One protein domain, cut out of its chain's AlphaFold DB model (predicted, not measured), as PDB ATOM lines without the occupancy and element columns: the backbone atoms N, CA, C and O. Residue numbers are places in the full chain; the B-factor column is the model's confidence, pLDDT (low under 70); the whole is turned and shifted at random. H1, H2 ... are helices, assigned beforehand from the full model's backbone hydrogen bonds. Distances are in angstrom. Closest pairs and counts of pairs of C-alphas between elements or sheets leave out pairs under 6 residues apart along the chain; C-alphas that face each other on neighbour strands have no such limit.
ATOM      1  N   ALA A  23      77.321 -11.340  39.544       79.00
ATOM      2  CA  ALA A  23      78.695 -11.777  39.304       79.00
ATOM      3  C   ALA A  23      79.185 -12.732  40.413       79.00
ATOM      4  O   ALA A  23      79.670 -13.830  40.127       79.00
ATOM      5  N   LEU A  24      78.971 -12.373  41.683       83.56
ATOM      6  CA  LEU A  24      79.293 -13.219  42.835       83.56
ATOM      7  C   LEU A  24      78.459 -14.504  42.861       83.56
ATOM      8  O   LEU A  24      78.982 -15.562  43.216       83.56
ATOM      9  N   ALA A  25      77.177 -14.444  42.484       83.06
ATOM     10  CA  ALA A  25      76.334 -15.630  42.368       83.06
ATOM     11  C   ALA A  25      76.882 -16.593  41.311       83.06
ATOM     12  O   ALA A  25      77.005 -17.781  41.591       83.06
ATOM     13  N   ILE A  26      77.297 -16.091  40.146       83.31
ATOM     14  CA  ILE A  26      77.888 -16.919  39.092       83.31
ATOM     15  C   ILE A  26      79.185 -17.584  39.571       83.31
ATOM     16  O   ILE A  26      79.338 -18.792  39.397       83.31
ATOM     17  N   LEU A  27      80.090 -16.835  40.214       88.00
ATOM     18  CA  LEU A  27      81.331 -17.391  40.772       88.00
ATOM     19  C   LEU A  27      81.043 -18.508  41.788       88.00
ATOM     20  O   LEU A  27      81.607 -19.600  41.702       88.00
ATOM     21  N   ARG A  28      80.125 -18.253  42.729       87.94
ATOM     22  CA  ARG A  28      79.719 -19.224  43.757       87.94
ATOM     23  C   ARG A  28      79.068 -20.459  43.147       87.94
ATOM     24  O   ARG A  28      79.421 -21.570  43.527       87.94
ATOM     25  N   SER A  29      78.145 -20.280  42.204       86.81
ATOM     26  CA  SER A  29      77.457 -21.378  41.524       86.81
ATOM     27  C   SER A  29      78.415 -22.230  40.699       86.81
ATOM     28  O   SER A  29      78.296 -23.454  40.710       86.81
ATOM     29  N   ALA A  30      79.384 -21.613  40.021       88.44
ATOM     30  CA  ALA A  30      80.400 -22.336  39.271       88.44
ATOM     31  C   ALA A  30      81.264 -23.204  40.199       88.44
ATOM     32  O   ALA A  30      81.390 -24.398  39.947       88.44
ATOM     33  N   ILE A  31      81.772 -22.649  41.307       90.56
ATOM     34  CA  ILE A  31      82.525 -23.409  42.323       90.56
ATOM     35  C   ILE A  31      81.670 -24.545  42.904       90.56
ATOM     36  O   ILE A  31      82.082 -25.702  42.874       90.56
ATOM     37  N   ALA A  32      80.448 -24.241  43.348       89.94
ATOM     38  CA  ALA A  32      79.543 -25.223  43.944       89.94
ATOM     39  C   ALA A  32      79.155 -26.353  42.976       89.94
ATOM     40  O   ALA A  32      78.847 -27.459  43.414       89.94
ATOM     41  N   SER A  33      79.179 -26.101  41.664       90.00
ATOM     42  CA  SER A  33      78.919 -27.138  40.661       90.00
ATOM     43  C   SER A  33      79.999 -28.222  40.675       90.00
ATOM     44  O   SER A  33      79.667 -29.394  40.531       90.00
ATOM     45  N   PHE A  34      81.268 -27.872  40.910       90.94
ATOM     46  CA  PHE A  34      82.344 -28.863  41.050       90.94
ATOM     47  C   PHE A  34      82.158 -29.728  42.302       90.94
ATOM     48  O   PHE A  34      82.224 -30.953  42.216       90.94
ATOM     49  N   ASP A  35      81.823 -29.112  43.439       88.00
ATOM     50  CA  ASP A  35      81.515 -29.842  44.678       88.00
ATOM     51  C   ASP A  35      80.303 -30.774  44.497       88.00
ATOM     52  O   ASP A  35      80.300 -31.932  44.929       88.00
ATOM     53  N   TYR A  36      79.272 -30.289  43.800       88.50
ATOM     54  CA  TYR A  36      78.075 -31.064  43.491       88.50
ATOM     55  C   TYR A  36      78.386 -32.295  42.631       88.50
ATOM     56  O   TYR A  36      77.895 -33.386  42.922       88.50
ATOM     57  N   MET A  37      79.238 -32.156  41.611       87.62
ATOM     58  CA  MET A  37      79.633 -33.271  40.742       87.62
ATOM     59  C   MET A  37      80.349 -34.393  41.505       87.62
ATOM     60  O   MET A  37      80.169 -35.566  41.178       87.62
ATOM     61  N   ASN A  38      81.082 -34.053  42.566       86.88
ATOM     62  CA  ASN A  38      81.814 -35.010  43.403       86.88
ATOM     63  C   ASN A  38      80.987 -35.552  44.580       86.88
ATOM     64  O   ASN A  38      81.495 -36.277  45.436       86.88
ATOM     65  N   THR A  39      79.703 -35.200  44.662       88.06
ATOM     66  CA  THR A  39      78.854 -35.581  45.788       88.06
ATOM     67  C   THR A  39      78.549 -37.085  45.772       88.06
ATOM     68  O   THR A  39      77.812 -37.577  44.912       88.06
ATOM     69  N   ASN A  40      79.078 -37.793  46.778       79.44
ATOM     70  CA  ASN A  40      78.927 -39.242  46.989       79.44
ATOM     71  C   ASN A  40      77.818 -39.620  47.993       79.44
ATOM     72  O   ASN A  40      77.401 -40.774  48.062       79.44
ATOM     73  N   THR A  41      77.315 -38.662  48.774       74.25
ATOM     74  CA  THR A  41      76.225 -38.850  49.749       74.25
ATOM     75  C   THR A  41      75.014 -37.993  49.367       74.25
ATOM     76  O   THR A  41      75.146 -36.990  48.676       74.25
ATOM     77  N   GLY A  42      73.791 -38.381  49.741       71.56
ATOM     78  CA  GLY A  42      72.582 -37.667  49.291       71.56
ATOM     79  C   GLY A  42      72.230 -37.981  47.824       71.56
ATOM     80  O   GLY A  42      72.055 -39.158  47.511       71.56
ATOM     81  N   PRO A  43      72.102 -36.999  46.901       72.25
ATOM     82  CA  PRO A  43      71.681 -37.258  45.517       72.25
ATOM     83  C   PRO A  43      72.642 -38.163  44.723       72.25
ATOM     84  O   PRO A  43      72.248 -38.579  43.629       72.25
ATOM     85  N   ASN A  44      73.833 -38.461  45.274       84.75
ATOM     86  CA  ASN A  44      74.866 -39.364  44.757       84.75
ATOM     87  C   ASN A  44      75.121 -39.147  43.260       84.75
ATOM     88  O   ASN A  44      74.850 -40.013  42.424       84.75
ATOM     89  N   VAL A  45      75.557 -37.933  42.923       87.06
ATOM     90  CA  VAL A  45      75.753 -37.495  41.536       87.06
ATOM     91  C   VAL A  45      76.840 -38.326  40.878       87.06
ATOM     92  O   VAL A  45      76.627 -38.828  39.776       87.06
ATOM     93  N   HIS A  46      77.949 -38.547  41.584       86.25
ATOM     94  CA  HIS A  46      79.045 -39.368  41.093       86.25
ATOM     95  C   HIS A  46      78.570 -40.801  40.789       86.25
ATOM     96  O   HIS A  46      78.738 -41.275  39.670       86.25
ATOM     97  N   GLY A  47      77.845 -41.458  41.703       86.62
ATOM     98  CA  GLY A  47      77.299 -42.798  41.456       86.62
ATOM     99  C   GLY A  47      76.258 -42.854  40.328       86.62
ATOM    100  O   GLY A  47      76.208 -43.823  39.567       86.62
ATOM    101  N   LYS A  48      75.431 -41.813  40.165       88.50
ATOM    102  CA  LYS A  48      74.516 -41.703  39.013       88.50
ATOM    103  C   LYS A  48      75.277 -41.568  37.699       88.50
ATOM    104  O   LYS A  48      74.906 -42.233  36.734       88.50
ATOM    105  N   MET A  49      76.333 -40.758  37.675       89.75
ATOM    106  CA  MET A  49      77.212 -40.624  36.518       89.75
ATOM    107  C   MET A  49      77.842 -41.974  36.169       89.75
ATOM    108  O   MET A  49      77.706 -42.417  35.033       89.75
ATOM    109  N   THR A  50      78.395 -42.698  37.148       89.88
ATOM    110  CA  THR A  50      78.938 -44.053  36.948       89.88
ATOM    111  C   THR A  50      77.929 -44.987  36.277       89.88
ATOM    112  O   THR A  50      78.263 -45.675  35.313       89.88
ATOM    113  N   ASN A  51      76.669 -44.983  36.724       89.50
ATOM    114  CA  ASN A  51      75.617 -45.813  36.128       89.50
ATOM    115  C   ASN A  51      75.308 -45.435  34.671       89.50
ATOM    116  O   ASN A  51      75.122 -46.323  33.836       89.50
ATOM    117  N   ILE A  52      75.250 -44.136  34.362       91.69
ATOM    118  CA  ILE A  52      75.029 -43.644  32.995       91.69
ATOM    119  C   ILE A  52      76.193 -44.064  32.095       91.69
ATOM    120  O   ILE A  52      75.967 -44.634  31.029       91.69
ATOM    121  N   LEU A  53      77.428 -43.843  32.549       92.94
ATOM    122  CA  LEU A  53      78.637 -44.174  31.798       92.94
ATOM    123  C   LEU A  53      78.764 -45.675  31.550       92.94
ATOM    124  O   LEU A  53      79.082 -46.077  30.435       92.94
ATOM    125  N   ASN A  54      78.417 -46.511  32.528       91.69
ATOM    126  CA  ASN A  54      78.344 -47.961  32.346       91.69
ATOM    127  C   ASN A  54      77.324 -48.336  31.249       91.69
ATOM    128  O   ASN A  54      77.614 -49.132  30.356       91.69
ATOM    129  N   GLY A  55      76.143 -47.709  31.251       92.00
ATOM    130  CA  GLY A  55      75.135 -47.898  30.205       92.00
ATOM    131  C   GLY A  55      75.633 -47.516  28.807       92.00
ATOM    132  O   GLY A  55      75.472 -48.293  27.867       92.00
ATOM    133  N   MET A  56      76.271 -46.350  28.678       93.62
ATOM    134  CA  MET A  56      76.846 -45.879  27.414       93.62
ATOM    135  C   MET A  56      77.978 -46.786  26.931       93.62
ATOM    136  O   MET A  56      77.982 -47.190  25.767       93.62
ATOM    137  N   TRP A  57      78.898 -47.162  27.823       94.19
ATOM    138  CA  TRP A  57      80.005 -48.054  27.499       94.19
ATOM    139  C   TRP A  57      79.495 -49.401  26.982       94.19
ATOM    140  O   TRP A  57      79.946 -49.855  25.933       94.19
ATOM    141  N   ASN A  58      78.492 -50.003  27.637       93.06
ATOM    142  CA  ASN A  58      77.898 -51.263  27.177       93.06
ATOM    143  C   ASN A  58      77.295 -51.135  25.773       93.06
ATOM    144  O   ASN A  58      77.527 -51.998  24.930       93.06
ATOM    145  N   GLN A  59      76.555 -50.057  25.495       94.81
ATOM    146  CA  GLN A  59      75.963 -49.836  24.171       94.81
ATOM    147  C   GLN A  59      77.037 -49.688  23.085       94.81
ATOM    148  O   GLN A  59      76.945 -50.325  22.032       94.81
ATOM    149  N   LEU A  60      78.081 -48.902  23.355       94.81
ATOM    150  CA  LEU A  60      79.213 -48.723  22.445       94.81
ATOM    151  C   LEU A  60      79.977 -50.033  22.235       94.81
ATOM    152  O   LEU A  60      80.331 -50.370  21.105       94.81
ATOM    153  N   PHE A  61      80.192 -50.805  23.300       93.31
ATOM    154  CA  PHE A  61      80.874 -52.091  23.237       93.31
ATOM    155  C   PHE A  61      80.074 -53.128  22.437       93.31
ATOM    156  O   PHE A  61      80.642 -53.855  21.618       93.31
ATOM    157  N   THR A  62      78.751 -53.181  22.613       93.56
ATOM    158  CA  THR A  62      77.875 -54.040  21.806       93.56
ATOM    159  C   THR A  62      77.927 -53.640  20.334       93.56
ATOM    160  O   THR A  62      78.135 -54.505  19.485       93.56
ATOM    161  N   ALA A  63      77.816 -52.346  20.018       93.19
ATOM    162  CA  ALA A  63      77.910 -51.859  18.642       93.19
ATOM    163  C   ALA A  63      79.268 -52.205  18.003       93.19
ATOM    164  O   ALA A  63      79.322 -52.723  16.888       93.19
ATOM    165  N   GLN A  64      80.360 -52.006  18.744       93.81
ATOM    166  CA  GLN A  64      81.709 -52.398  18.342       93.81
ATOM    167  C   GLN A  64      81.827 -53.901  18.073       93.81
ATOM    168  O   GLN A  64      82.454 -54.308  17.097       93.81
ATOM    169  N   THR A  65      81.244 -54.732  18.937       92.19
ATOM    170  CA  THR A  65      81.261 -56.190  18.780       92.19
ATOM    171  C   THR A  65      80.523 -56.599  17.509       92.19
ATOM    172  O   THR A  65      81.064 -57.359  16.710       92.19
ATOM    173  N   MET A  66      79.336 -56.035  17.267       93.81
ATOM    174  CA  MET A  66      78.561 -56.303  16.052       93.81
ATOM    175  C   MET A  66      79.298 -55.856  14.785       93.81
ATOM    176  O   MET A  66      79.289 -56.573  13.790       93.81
ATOM    177  N   TRP A  67      79.989 -54.714  14.827       92.81
ATOM    178  CA  TRP A  67      80.828 -54.252  13.721       92.81
ATOM    179  C   TRP A  67      81.956 -55.241  13.403       92.81
ATOM    180  O   TRP A  67      82.137 -55.621  12.248       92.81
ATOM    181  N   LYS A  68      82.674 -55.713  14.430       93.06
ATOM    182  CA  LYS A  68      83.781 -56.673  14.280       93.06
ATOM    183  C   LYS A  68      83.334 -58.038  13.750       93.06
ATOM    184  O   LYS A  68      84.133 -58.718  13.118       93.06
ATOM    185  N   LEU A  69      82.077 -58.437  13.962       93.62
ATOM    186  CA  LEU A  69      81.532 -59.661  13.359       93.62
ATOM    187  C   LEU A  69      81.433 -59.566  11.829       93.62
ATOM    188  O   LEU A  69      81.595 -60.573  11.147       93.62
ATOM    189  N   VAL A  70      81.165 -58.372  11.296       95.19
ATOM    190  CA  VAL A  70      81.049 -58.130   9.848       95.19
ATOM    191  C   VAL A  70      82.402 -57.752   9.237       95.19
ATOM    192  O   VAL A  70      82.699 -58.139   8.109       95.19
ATOM    193  N   TYR A  71      83.235 -57.029   9.989       93.69
ATOM    194  CA  TYR A  71      84.526 -56.499   9.548       93.69
ATOM    195  C   TYR A  71      85.646 -56.888  10.530       93.69
ATOM    196  O   TYR A  71      86.122 -56.037  11.286       93.69
ATOM    197  N   PRO A  72      86.072 -58.165  10.551       89.94
ATOM    198  CA  PRO A  72      86.987 -58.685  11.573       89.94
ATOM    199  C   PRO A  72      88.384 -58.056  11.529       89.94
ATOM    200  O   PRO A  72      89.011 -57.892  12.573       89.94
ATOM    201  N   ASP A  73      88.844 -57.650  10.345       93.75
ATOM    202  CA  ASP A  73      90.178 -57.067  10.158       93.75
ATOM    203  C   ASP A  73      90.228 -55.558  10.465       93.75
ATOM    204  O   ASP A  73      91.298 -54.948  10.452       93.75
ATOM    205  N   VAL A  74      89.080 -54.929  10.748       89.75
ATOM    206  CA  VAL A  74      89.005 -53.497  11.060       89.75
ATOM    207  C   VAL A  74      89.106 -53.290  12.567       89.75
ATOM    208  O   VAL A  74      88.220 -53.662  13.341       89.75
ATOM    209  N   GLN A  75      90.176 -52.625  12.999       82.75
ATOM    210  CA  GLN A  75      90.333 -52.231  14.393       82.75
ATOM    211  C   GLN A  75      89.283 -51.173  14.772       82.75
ATOM    212  O   GLN A  75      89.222 -50.096  14.189       82.75
ATOM    213  N   ALA A  76      88.475 -51.472  15.791       86.00
ATOM    214  CA  ALA A  76      87.500 -50.547  16.362       86.00
ATOM    215  C   ALA A  76      87.513 -50.661  17.891       86.00
ATOM    216  O   ALA A  76      87.249 -51.744  18.414       86.00
ATOM    217  N   ASN A  77      87.820 -49.561  18.584       90.06
ATOM    218  CA  ASN A  77      87.882 -49.459  20.052       90.06
ATOM    219  C   ASN A  77      87.091 -48.228  20.548       90.06
ATOM    220  O   ASN A  77      87.578 -47.438  21.350       90.06
ATOM    221  N   ILE A  78      85.881 -48.025  20.019       92.25
ATOM    222  CA  ILE A  78      85.073 -46.818  20.257       92.25
ATOM    223  C   ILE A  78      84.624 -46.677  21.717       92.25
ATOM    224  O   ILE A  78      84.520 -45.560  22.213       92.25
ATOM    225  N   ALA A  79      84.378 -47.795  22.409       91.38
ATOM    226  CA  ALA A  79      83.942 -47.768  23.802       91.38
ATOM    227  C   ALA A  79      85.042 -47.227  24.729       91.38
ATOM    228  O   ALA A  79      84.766 -46.382  25.575       91.38
ATOM    229  N   ASP A  80      86.285 -47.675  24.539       90.50
ATOM    230  CA  ASP A  80      87.431 -47.195  25.318       90.50
ATOM    231  C   ASP A  80      87.824 -45.772  24.908       90.50
ATOM    232  O   ASP A  80      87.976 -44.918  25.777       90.50
ATOM    233  N   PHE A  81      87.847 -45.481  23.599       93.06
ATOM    234  CA  PHE A  81      88.079 -44.127  23.091       93.06
ATOM    235  C   PHE A  81      87.115 -43.106  23.704       93.06
ATOM    236  O   PHE A  81      87.534 -42.028  24.110       93.06
ATOM    237  N   PHE A  82      85.821 -43.429  23.783       93.44
ATOM    238  CA  PHE A  82      84.828 -42.524  24.356       93.44
ATOM    239  C   PHE A  82      85.120 -42.206  25.829       93.44
ATOM    240  O   PHE A  82      84.979 -41.057  26.241       93.44
ATOM    241  N   MET A  83      85.536 -43.202  26.614       93.06
ATOM    242  CA  MET A  83      85.824 -43.017  28.038       93.06
ATOM    243  C   MET A  83      87.111 -42.230  28.280       93.06
ATOM    244  O   MET A  83      87.139 -41.377  29.168       93.06
ATOM    245  N   GLU A  84      88.147 -42.479  27.479       92.56
ATOM    246  CA  GLU A  84      89.377 -41.679  27.480       92.56
ATOM    247  C   GLU A  84      89.066 -40.226  27.103       92.56
ATOM    248  O   GLU A  84      89.313 -39.316  27.892       92.56
ATOM    249  N   TRP A  85      88.390 -40.014  25.970       94.88
ATOM    250  CA  TRP A  85      88.001 -38.684  25.508       94.88
ATOM    251  C   TRP A  85      87.163 -37.917  26.537       94.88
ATOM    252  O   TRP A  85      87.371 -36.721  26.740       94.88
ATOM    253  N   LEU A  86      86.208 -38.583  27.192       93.75
ATOM    254  CA  LEU A  86      85.370 -37.947  28.205       93.75
ATOM    255  C   LEU A  86      86.191 -37.510  29.425       93.75
ATOM    256  O   LEU A  86      85.945 -36.436  29.974       93.75
ATOM    257  N   THR A  87      87.155 -38.332  29.838       92.38
ATOM    258  CA  THR A  87      88.059 -38.031  30.956       92.38
ATOM    259  C   THR A  87      88.902 -36.800  30.633       92.38
ATOM    260  O   THR A  87      88.843 -35.814  31.371       92.38
ATOM    261  N   ASP A  88      89.559 -36.800  29.470       92.94
ATOM    262  CA  ASP A  88      90.345 -35.665  28.972       92.94
ATOM    263  C   ASP A  88      89.494 -34.391  28.865       92.94
ATOM    264  O   ASP A  88      89.924 -33.285  29.206       92.94
ATOM    265  N   TRP A  89      88.247 -34.529  28.406       93.25
ATOM    266  CA  TRP A  89      87.329 -33.404  28.284       93.25
ATOM    267  C   TRP A  89      87.031 -32.755  29.640       93.25
ATOM    268  O   TRP A  89      87.047 -31.525  29.739       93.25
ATOM    269  N   TYR A  90      86.793 -33.547  30.690       92.00
ATOM    270  CA  TYR A  90      86.560 -33.014  32.034       92.00
ATOM    271  C   TYR A  90      87.806 -32.346  32.622       92.00
ATOM    272  O   TYR A  90      87.678 -31.296  33.256       92.00
ATOM    273  N   GLU A  91      89.003 -32.877  32.371       91.44
ATOM    274  CA  GLU A  91      90.254 -32.222  32.772       91.44
ATOM    275  C   GLU A  91      90.396 -30.841  32.118       91.44
ATOM    276  O   GLU A  91      90.636 -29.835  32.798       91.44
ATOM    277  N   ILE A  92      90.147 -30.752  30.807       91.69
ATOM    278  CA  ILE A  92      90.151 -29.480  30.074       91.69
ATOM    279  C   ILE A  92      89.069 -28.535  30.612       91.69
ATOM    280  O   ILE A  92      89.317 -27.333  30.763       91.69
ATOM    281  N   ALA A  93      87.873 -29.045  30.912       89.94
ATOM    282  CA  ALA A  93      86.777 -28.251  31.458       89.94
ATOM    283  C   ALA A  93      87.145 -27.635  32.817       89.94
ATOM    284  O   ALA A  93      86.911 -26.443  33.025       89.94
ATOM    285  N   VAL A  94      87.787 -28.402  33.707       92.56
ATOM    286  CA  VAL A  94      88.291 -27.909  35.000       92.56
ATOM    287  C   VAL A  94      89.323 -26.800  34.790       92.56
ATOM    288  O   VAL A  94      89.210 -25.741  35.407       92.56
ATOM    289  N   VAL A  95      90.299 -26.989  33.893       92.44
ATOM    290  CA  VAL A  95      91.322 -25.967  33.596       92.44
ATOM    291  C   VAL A  95      90.681 -24.673  33.088       92.44
ATOM    292  O   VAL A  95      90.996 -23.585  33.577       92.44
ATOM    293  N   ARG A  96      89.742 -24.775  32.139       89.19
ATOM    294  CA  ARG A  96      89.031 -23.610  31.595       89.19
ATOM    295  C   ARG A  96      88.192 -22.904  32.652       89.19
ATOM    296  O   ARG A  96      88.198 -21.676  32.698       89.19
ATOM    297  N   ALA A  97      87.513 -23.654  33.516       90.00
ATOM    298  CA  ALA A  97      86.731 -23.083  34.604       90.00
ATOM    299  C   ALA A  97      87.614 -22.342  35.617       90.00
ATOM    300  O   ALA A  97      87.284 -21.217  35.985       90.00
ATOM    301  N   LYS A  98      88.765 -22.909  36.007       93.50
ATOM    302  CA  LYS A  98      89.743 -22.227  36.874       93.50
ATOM    303  C   LYS A  98      90.203 -20.906  36.258       93.50
ATOM    304  O   LYS A  98      90.140 -19.873  36.919       93.50
ATOM    305  N   GLY A  99      90.602 -20.921  34.983       90.69
ATOM    306  CA  GLY A  99      91.021 -19.709  34.271       90.69
ATOM    307  C   GLY A  99      89.912 -18.655  34.192       90.69
ATOM    308  O   GLY A  99      90.153 -17.477  34.445       90.69
ATOM    309  N   PHE A 100      88.682 -19.085  33.910       86.69
ATOM    310  CA  PHE A 100      87.515 -18.208  33.889       86.69
ATOM    311  C   PHE A 100      87.248 -17.550  35.255       86.69
ATOM    312  O   PHE A 100      87.040 -16.335  35.321       86.69
ATOM    313  N   LEU A 101      87.266 -18.333  36.339       91.06
ATOM    314  CA  LEU A 101      87.022 -17.843  37.697       91.06
ATOM    315  C   LEU A 101      88.092 -16.835  38.125       91.06
ATOM    316  O   LEU A 101      87.744 -15.753  38.586       91.06
ATOM    317  N   LEU A 102      89.373 -17.152  37.906       93.00
ATOM    318  CA  LEU A 102      90.490 -16.262  38.238       93.00
ATOM    319  C   LEU A 102      90.409 -14.937  37.479       93.00
ATOM    320  O   LEU A 102      90.531 -13.878  38.085       93.00
ATOM    321  N   ALA A 103      90.142 -14.981  36.169       88.56
ATOM    322  CA  ALA A 103      89.996 -13.767  35.368       88.56
ATOM    323  C   ALA A 103      88.838 -12.891  35.870       88.56
ATOM    324  O   ALA A 103      88.980 -11.680  36.001       88.56
ATOM    325  N   THR A 104      87.704 -13.511  36.199       85.94
ATOM    326  CA  THR A 104      86.517 -12.794  36.688       85.94
ATOM    327  C   THR A 104      86.749 -12.192  38.078       85.94
ATOM    328  O   THR A 104      86.332 -11.062  38.335       85.94
ATOM    329  N   ILE A 105      87.441 -12.908  38.971       91.50
ATOM    330  CA  ILE A 105      87.839 -12.390  40.286       91.50
ATOM    331  C   ILE A 105      88.795 -11.208  40.131       91.50
ATOM    332  O   ILE A 105      88.565 -10.178  40.755       91.50
ATOM    333  N   ALA A 106      89.823 -11.329  39.288       90.56
ATOM    334  CA  ALA A 106      90.800 -10.267  39.067       90.56
ATOM    335  C   ALA A 106      90.147  -8.987  38.524       90.56
ATOM    336  O   ALA A 106      90.441  -7.894  39.001       90.56
ATOM    337  N   GLU A 107      89.219  -9.115  37.574       87.00
ATOM    338  CA  GLU A 107      88.470  -7.973  37.038       87.00
ATOM    339  C   GLU A 107      87.562  -7.331  38.086       87.00
ATOM    340  O   GLU A 107      87.582  -6.113  38.250       87.00
ATOM    341  N   THR A 108      86.814  -8.144  38.840       87.00
ATOM    342  CA  THR A 108      85.947  -7.634  39.914       87.00
ATOM    343  C   THR A 108      86.784  -6.925  40.977       87.00
ATOM    344  O   THR A 108      86.452  -5.820  41.386       87.00
ATOM    345  N   ARG A 109      87.913  -7.512  41.385       92.12
ATOM    346  CA  ARG A 109      88.848  -6.903  42.334       92.12
ATOM    347  C   ARG A 109      89.338  -5.546  41.832       92.12
ATOM    348  O   ARG A 109      89.220  -4.569  42.555       92.12
ATOM    349  N   ASN A 110      89.795  -5.468  40.582       90.12
ATOM    350  CA  ASN A 110      90.296  -4.222  40.006       90.12
ATOM    351  C   ASN A 110      89.243  -3.098  40.007       90.12
ATOM    352  O   ASN A 110      89.586  -1.946  40.248       90.12
ATOM    353  N   ILE A 111      87.968  -3.410  39.764       87.06
ATOM    354  CA  ILE A 111      86.880  -2.418  39.836       87.06
ATOM    355  C   ILE A 111      86.649  -1.976  41.290       87.06
ATOM    356  O   ILE A 111      86.580  -0.785  41.585       87.06
ATOM    357  N   TRP A 112      86.565  -2.937  42.211       88.19
ATOM    358  CA  TRP A 112      86.150  -2.702  43.595       88.19
ATOM    359  C   TRP A 112      87.270  -2.211  44.525       88.19
ATOM    360  O   TRP A 112      86.981  -1.703  45.601       88.19
ATOM    361  N   GLU A 113      88.540  -2.295  44.130       90.94
ATOM    362  CA  GLU A 113      89.651  -1.640  44.844       90.94
ATOM    363  C   GLU A 113      89.660  -0.114  44.666       90.94
ATOM    364  O   GLU A 113      90.244   0.597  45.480       90.94
ATOM    365  N   HIS A 114      89.010   0.392  43.615       88.25
ATOM    366  CA  HIS A 114      89.025   1.810  43.239       88.25
ATOM    367  C   HIS A 114      87.676   2.510  43.459       88.25
ATOM    368  O   HIS A 114      87.483   3.627  42.983       88.25
ATOM    369  N   THR A 115      86.737   1.857  44.146       85.25
ATOM    370  CA  THR A 115      85.429   2.435  44.467       85.25
ATOM    371  C   THR A 115      85.411   3.020  45.877       85.25
ATOM    372  O   THR A 115      86.069   2.507  46.780       85.25
ATOM    373  N   ASP A 116      84.597   4.057  46.079       87.62
ATOM    374  CA  ASP A 116      84.305   4.634  47.399       87.62
ATOM    375  C   ASP A 116      83.104   3.944  48.083       87.62
ATOM    376  O   ASP A 116      82.593   4.414  49.104       87.62
ATOM    377  N   ASP A 117      82.606   2.843  47.508       87.31
ATOM    378  CA  ASP A 117      81.459   2.107  48.037       87.31
ATOM    379  C   ASP A 117      81.761   1.524  49.439       87.31
ATOM    380  O   ASP A 117      82.764   0.826  49.625       87.31
ATOM    381  N   PRO A 118      80.890   1.749  50.445       87.56
ATOM    382  CA  PRO A 118      81.116   1.290  51.816       87.56
ATOM    383  C   PRO A 118      81.182  -0.239  51.964       87.56
ATOM    384  O   PRO A 118      81.671  -0.731  52.983       87.56
ATOM    385  N   TYR A 119      80.706  -1.002  50.977       86.56
ATOM    386  CA  TYR A 119      80.758  -2.462  50.967       86.56
ATOM    387  C   TYR A 119      82.019  -3.027  50.303       86.56
ATOM    388  O   TYR A 119      82.212  -4.243  50.351       86.56
ATOM    389  N   ALA A 120      82.902  -2.197  49.733       89.00
ATOM    390  CA  ALA A 120      84.065  -2.652  48.966       89.00
ATOM    391  C   ALA A 120      84.913  -3.705  49.696       89.00
ATOM    392  O   ALA A 120      85.207  -4.764  49.140       89.00
ATOM    393  N   ASN A 121      85.204  -3.489  50.982       91.06
ATOM    394  CA  ASN A 121      85.971  -4.445  51.786       91.06
ATOM    395  C   ASN A 121      85.297  -5.825  51.873       91.06
ATOM    396  O   ASN A 121      85.961  -6.844  51.706       91.06
ATOM    397  N   GLN A 122      83.973  -5.876  52.056       90.19
ATOM    398  CA  GLN A 122      83.227  -7.138  52.131       90.19
ATOM    399  C   GLN A 122      83.263  -7.902  50.798       90.19
ATOM    400  O   GLN A 122      83.305  -9.139  50.765       90.19
ATOM    401  N   VAL A 123      83.243  -7.169  49.685       89.44
ATOM    402  CA  VAL A 123      83.354  -7.738  48.341       89.44
ATOM    403  C   VAL A 123      84.738  -8.339  48.142       89.44
ATOM    404  O   VAL A 123      84.838  -9.507  47.774       89.44
ATOM    405  N   LEU A 124      85.796  -7.590  48.453       92.62
ATOM    406  CA  LEU A 124      87.180  -8.047  48.326       92.62
ATOM    407  C   LEU A 124      87.471  -9.265  49.219       92.62
ATOM    408  O   LEU A 124      88.071 -10.235  48.758       92.62
ATOM    409  N   GLU A 125      86.972  -9.278  50.457       93.62
ATOM    410  CA  GLU A 125      87.049 -10.444  51.349       93.62
ATOM    411  C   GLU A 125      86.334 -11.668  50.763       93.62
ATOM    412  O   GLU A 125      86.864 -12.783  50.783       93.62
ATOM    413  N   THR A 126      85.146 -11.466  50.184       92.12
ATOM    414  CA  THR A 126      84.409 -12.537  49.501       92.12
ATOM    415  C   THR A 126      85.211 -13.085  48.323       92.12
ATOM    416  O   THR A 126      85.296 -14.302  48.161       92.12
ATOM    417  N   LEU A 127      85.801 -12.211  47.505       93.56
ATOM    418  CA  LEU A 127      86.620 -12.609  46.361       93.56
ATOM    419  C   LEU A 127      87.834 -13.434  46.801       93.56
ATOM    420  O   LEU A 127      88.082 -14.477  46.203       93.56
ATOM    421  N   ASN A 128      88.520 -13.036  47.876       95.19
ATOM    422  CA  ASN A 128      89.643 -13.797  48.432       95.19
ATOM    423  C   ASN A 128      89.210 -15.209  48.860       95.19
ATOM    424  O   ASN A 128      89.828 -16.194  48.461       95.19
ATOM    425  N   SER A 129      88.091 -15.328  49.583       94.31
ATOM    426  CA  SER A 129      87.568 -16.634  50.011       94.31
ATOM    427  C   SER A 129      87.161 -17.537  48.839       94.31
ATOM    428  O   SER A 129      87.282 -18.762  48.919       94.31
ATOM    429  N   LEU A 130      86.655 -16.962  47.743       93.62
ATOM    430  CA  LEU A 130      86.338 -17.725  46.534       93.62
ATOM    431  C   LEU A 130      87.606 -18.140  45.785       93.62
ATOM    432  O   LEU A 130      87.681 -19.277  45.323       93.62
ATOM    433  N   GLU A 131      88.597 -17.253  45.691       95.50
ATOM    434  CA  GLU A 131      89.871 -17.512  45.016       95.50
ATOM    435  C   GLU A 131      90.642 -18.665  45.669       95.50
ATOM    436  O   GLU A 131      91.121 -19.554  44.965       95.50
ATOM    437  N   GLU A 132      90.661 -18.731  47.003       95.94
ATOM    438  CA  GLU A 132      91.292 -19.819  47.768       95.94
ATOM    439  C   GLU A 132      90.749 -21.212  47.418       95.94
ATOM    440  O   GLU A 132      91.462 -22.208  47.544       95.94
ATOM    441  N   LYS A 133      89.500 -21.312  46.946       93.88
ATOM    442  CA  LYS A 133      88.880 -22.592  46.566       93.88
ATOM    443  C   LYS A 133      89.279 -23.055  45.167       93.88
ATOM    444  O   LYS A 133      89.229 -24.251  44.884       93.88
ATOM    445  N   ILE A 134      89.680 -22.134  44.289       94.62
ATOM    446  CA  ILE A 134      89.918 -22.413  42.866       94.62
ATOM    447  C   ILE A 134      90.988 -23.492  42.636       94.62
ATOM    448  O   ILE A 134      90.743 -24.382  41.813       94.62
ATOM    449  N   PRO A 135      92.146 -23.494  43.330       94.00
ATOM    450  CA  PRO A 135      93.165 -24.525  43.133       94.00
ATOM    451  C   PRO A 135      92.634 -25.946  43.340       94.00
ATOM    452  O   PRO A 135      93.028 -26.857  42.608       94.00
ATOM    453  N   PHE A 136      91.684 -26.112  44.264       92.38
ATOM    454  CA  PHE A 136      91.124 -27.399  44.674       92.38
ATOM    455  C   PHE A 136      89.965 -27.886  43.802       92.38
ATOM    456  O   PHE A 136      89.509 -29.013  43.989       92.38
ATOM    457  N   LEU A 137      89.494 -27.089  42.835       93.25
ATOM    458  CA  LEU A 137      88.442 -27.534  41.921       93.25
ATOM    459  C   LEU A 137      88.921 -28.739  41.109       93.25
ATOM    460  O   LEU A 137      89.982 -28.702  40.475       93.25
TER     461      LEU A 137
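AT A GLANCE: This is residues 23 to 137 of the 150 residues of an uncharacterized protein of Fusarium oxysporum f. sp. cepae (UniProt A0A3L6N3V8). Four helices make a long, narrow triangle, with the 35-residue helix H3 as its base and H1 and H2 as the two other sides, meeting at a corner. H4 folds back beside the last part of H3, and the triangle is loose, with residues 87 to 93 of H3 standing free. The printed part has 115 residues and is all helix, with H1, H2, H3 and H4 in chain order and no named strand. It is extended, a rod with a radius of gyration of the C-alphas of 21.5 A and spans of 73 by 31 by 18 A.

IN THESE COORDINATES: H1, residues 23 to 37, begins with C-alpha 23 at (78.695, -11.777, 39.304) and is 21.6 A long. H2, residues 45 to 70, measures 38.2 A. H3, residues 78 to 112, measures 49.9 A from C-alpha 78 at (85.073, -46.818, 20.257). H4, residues 120 to 131, measures 16.4 A and ends with C-alpha 131 at (89.871, -17.512, 45.016).

HOW THE PARTS SIT: H1 and H2 only just touch, with 3 pairs of C-alphas within 8 A, and only at the corner by their link; the closest C-alphas are those of Met 37 and Val 45, 5.8 A. H2 and H3 form a helical hairpin, closest at the C-alphas of Leu 60 and Ala 79, 5.0 A, at a tilt of 38 degrees, only just steep. H3 and H4 are a second hairpin, at a shallow tilt of 20 degrees; their closest C-alphas are those of Trp 112 and Ala 120, 5.8 A. H1, H3 and H4 form an up-and-down bundle, each running against the one before it in the chain. H1 and H3 are close but not clearly touching, with the C-alphas of Leu 27 and Leu 101 closest at 6.5 A. H2 and H4 are apart. Each O i to N i+4 pair is within hydrogen-bond range in H3 and H4; in H1 10 of 11 are, in H2 21 of 22.

THE WHOLE: The C-alphas of Val 70 and Asp 116 are the two farthest apart, 73.2 A. The printed part has no cut, and the three links are short. Mean pLDDT of the printed part is 90.0, and no printed residue is under 70.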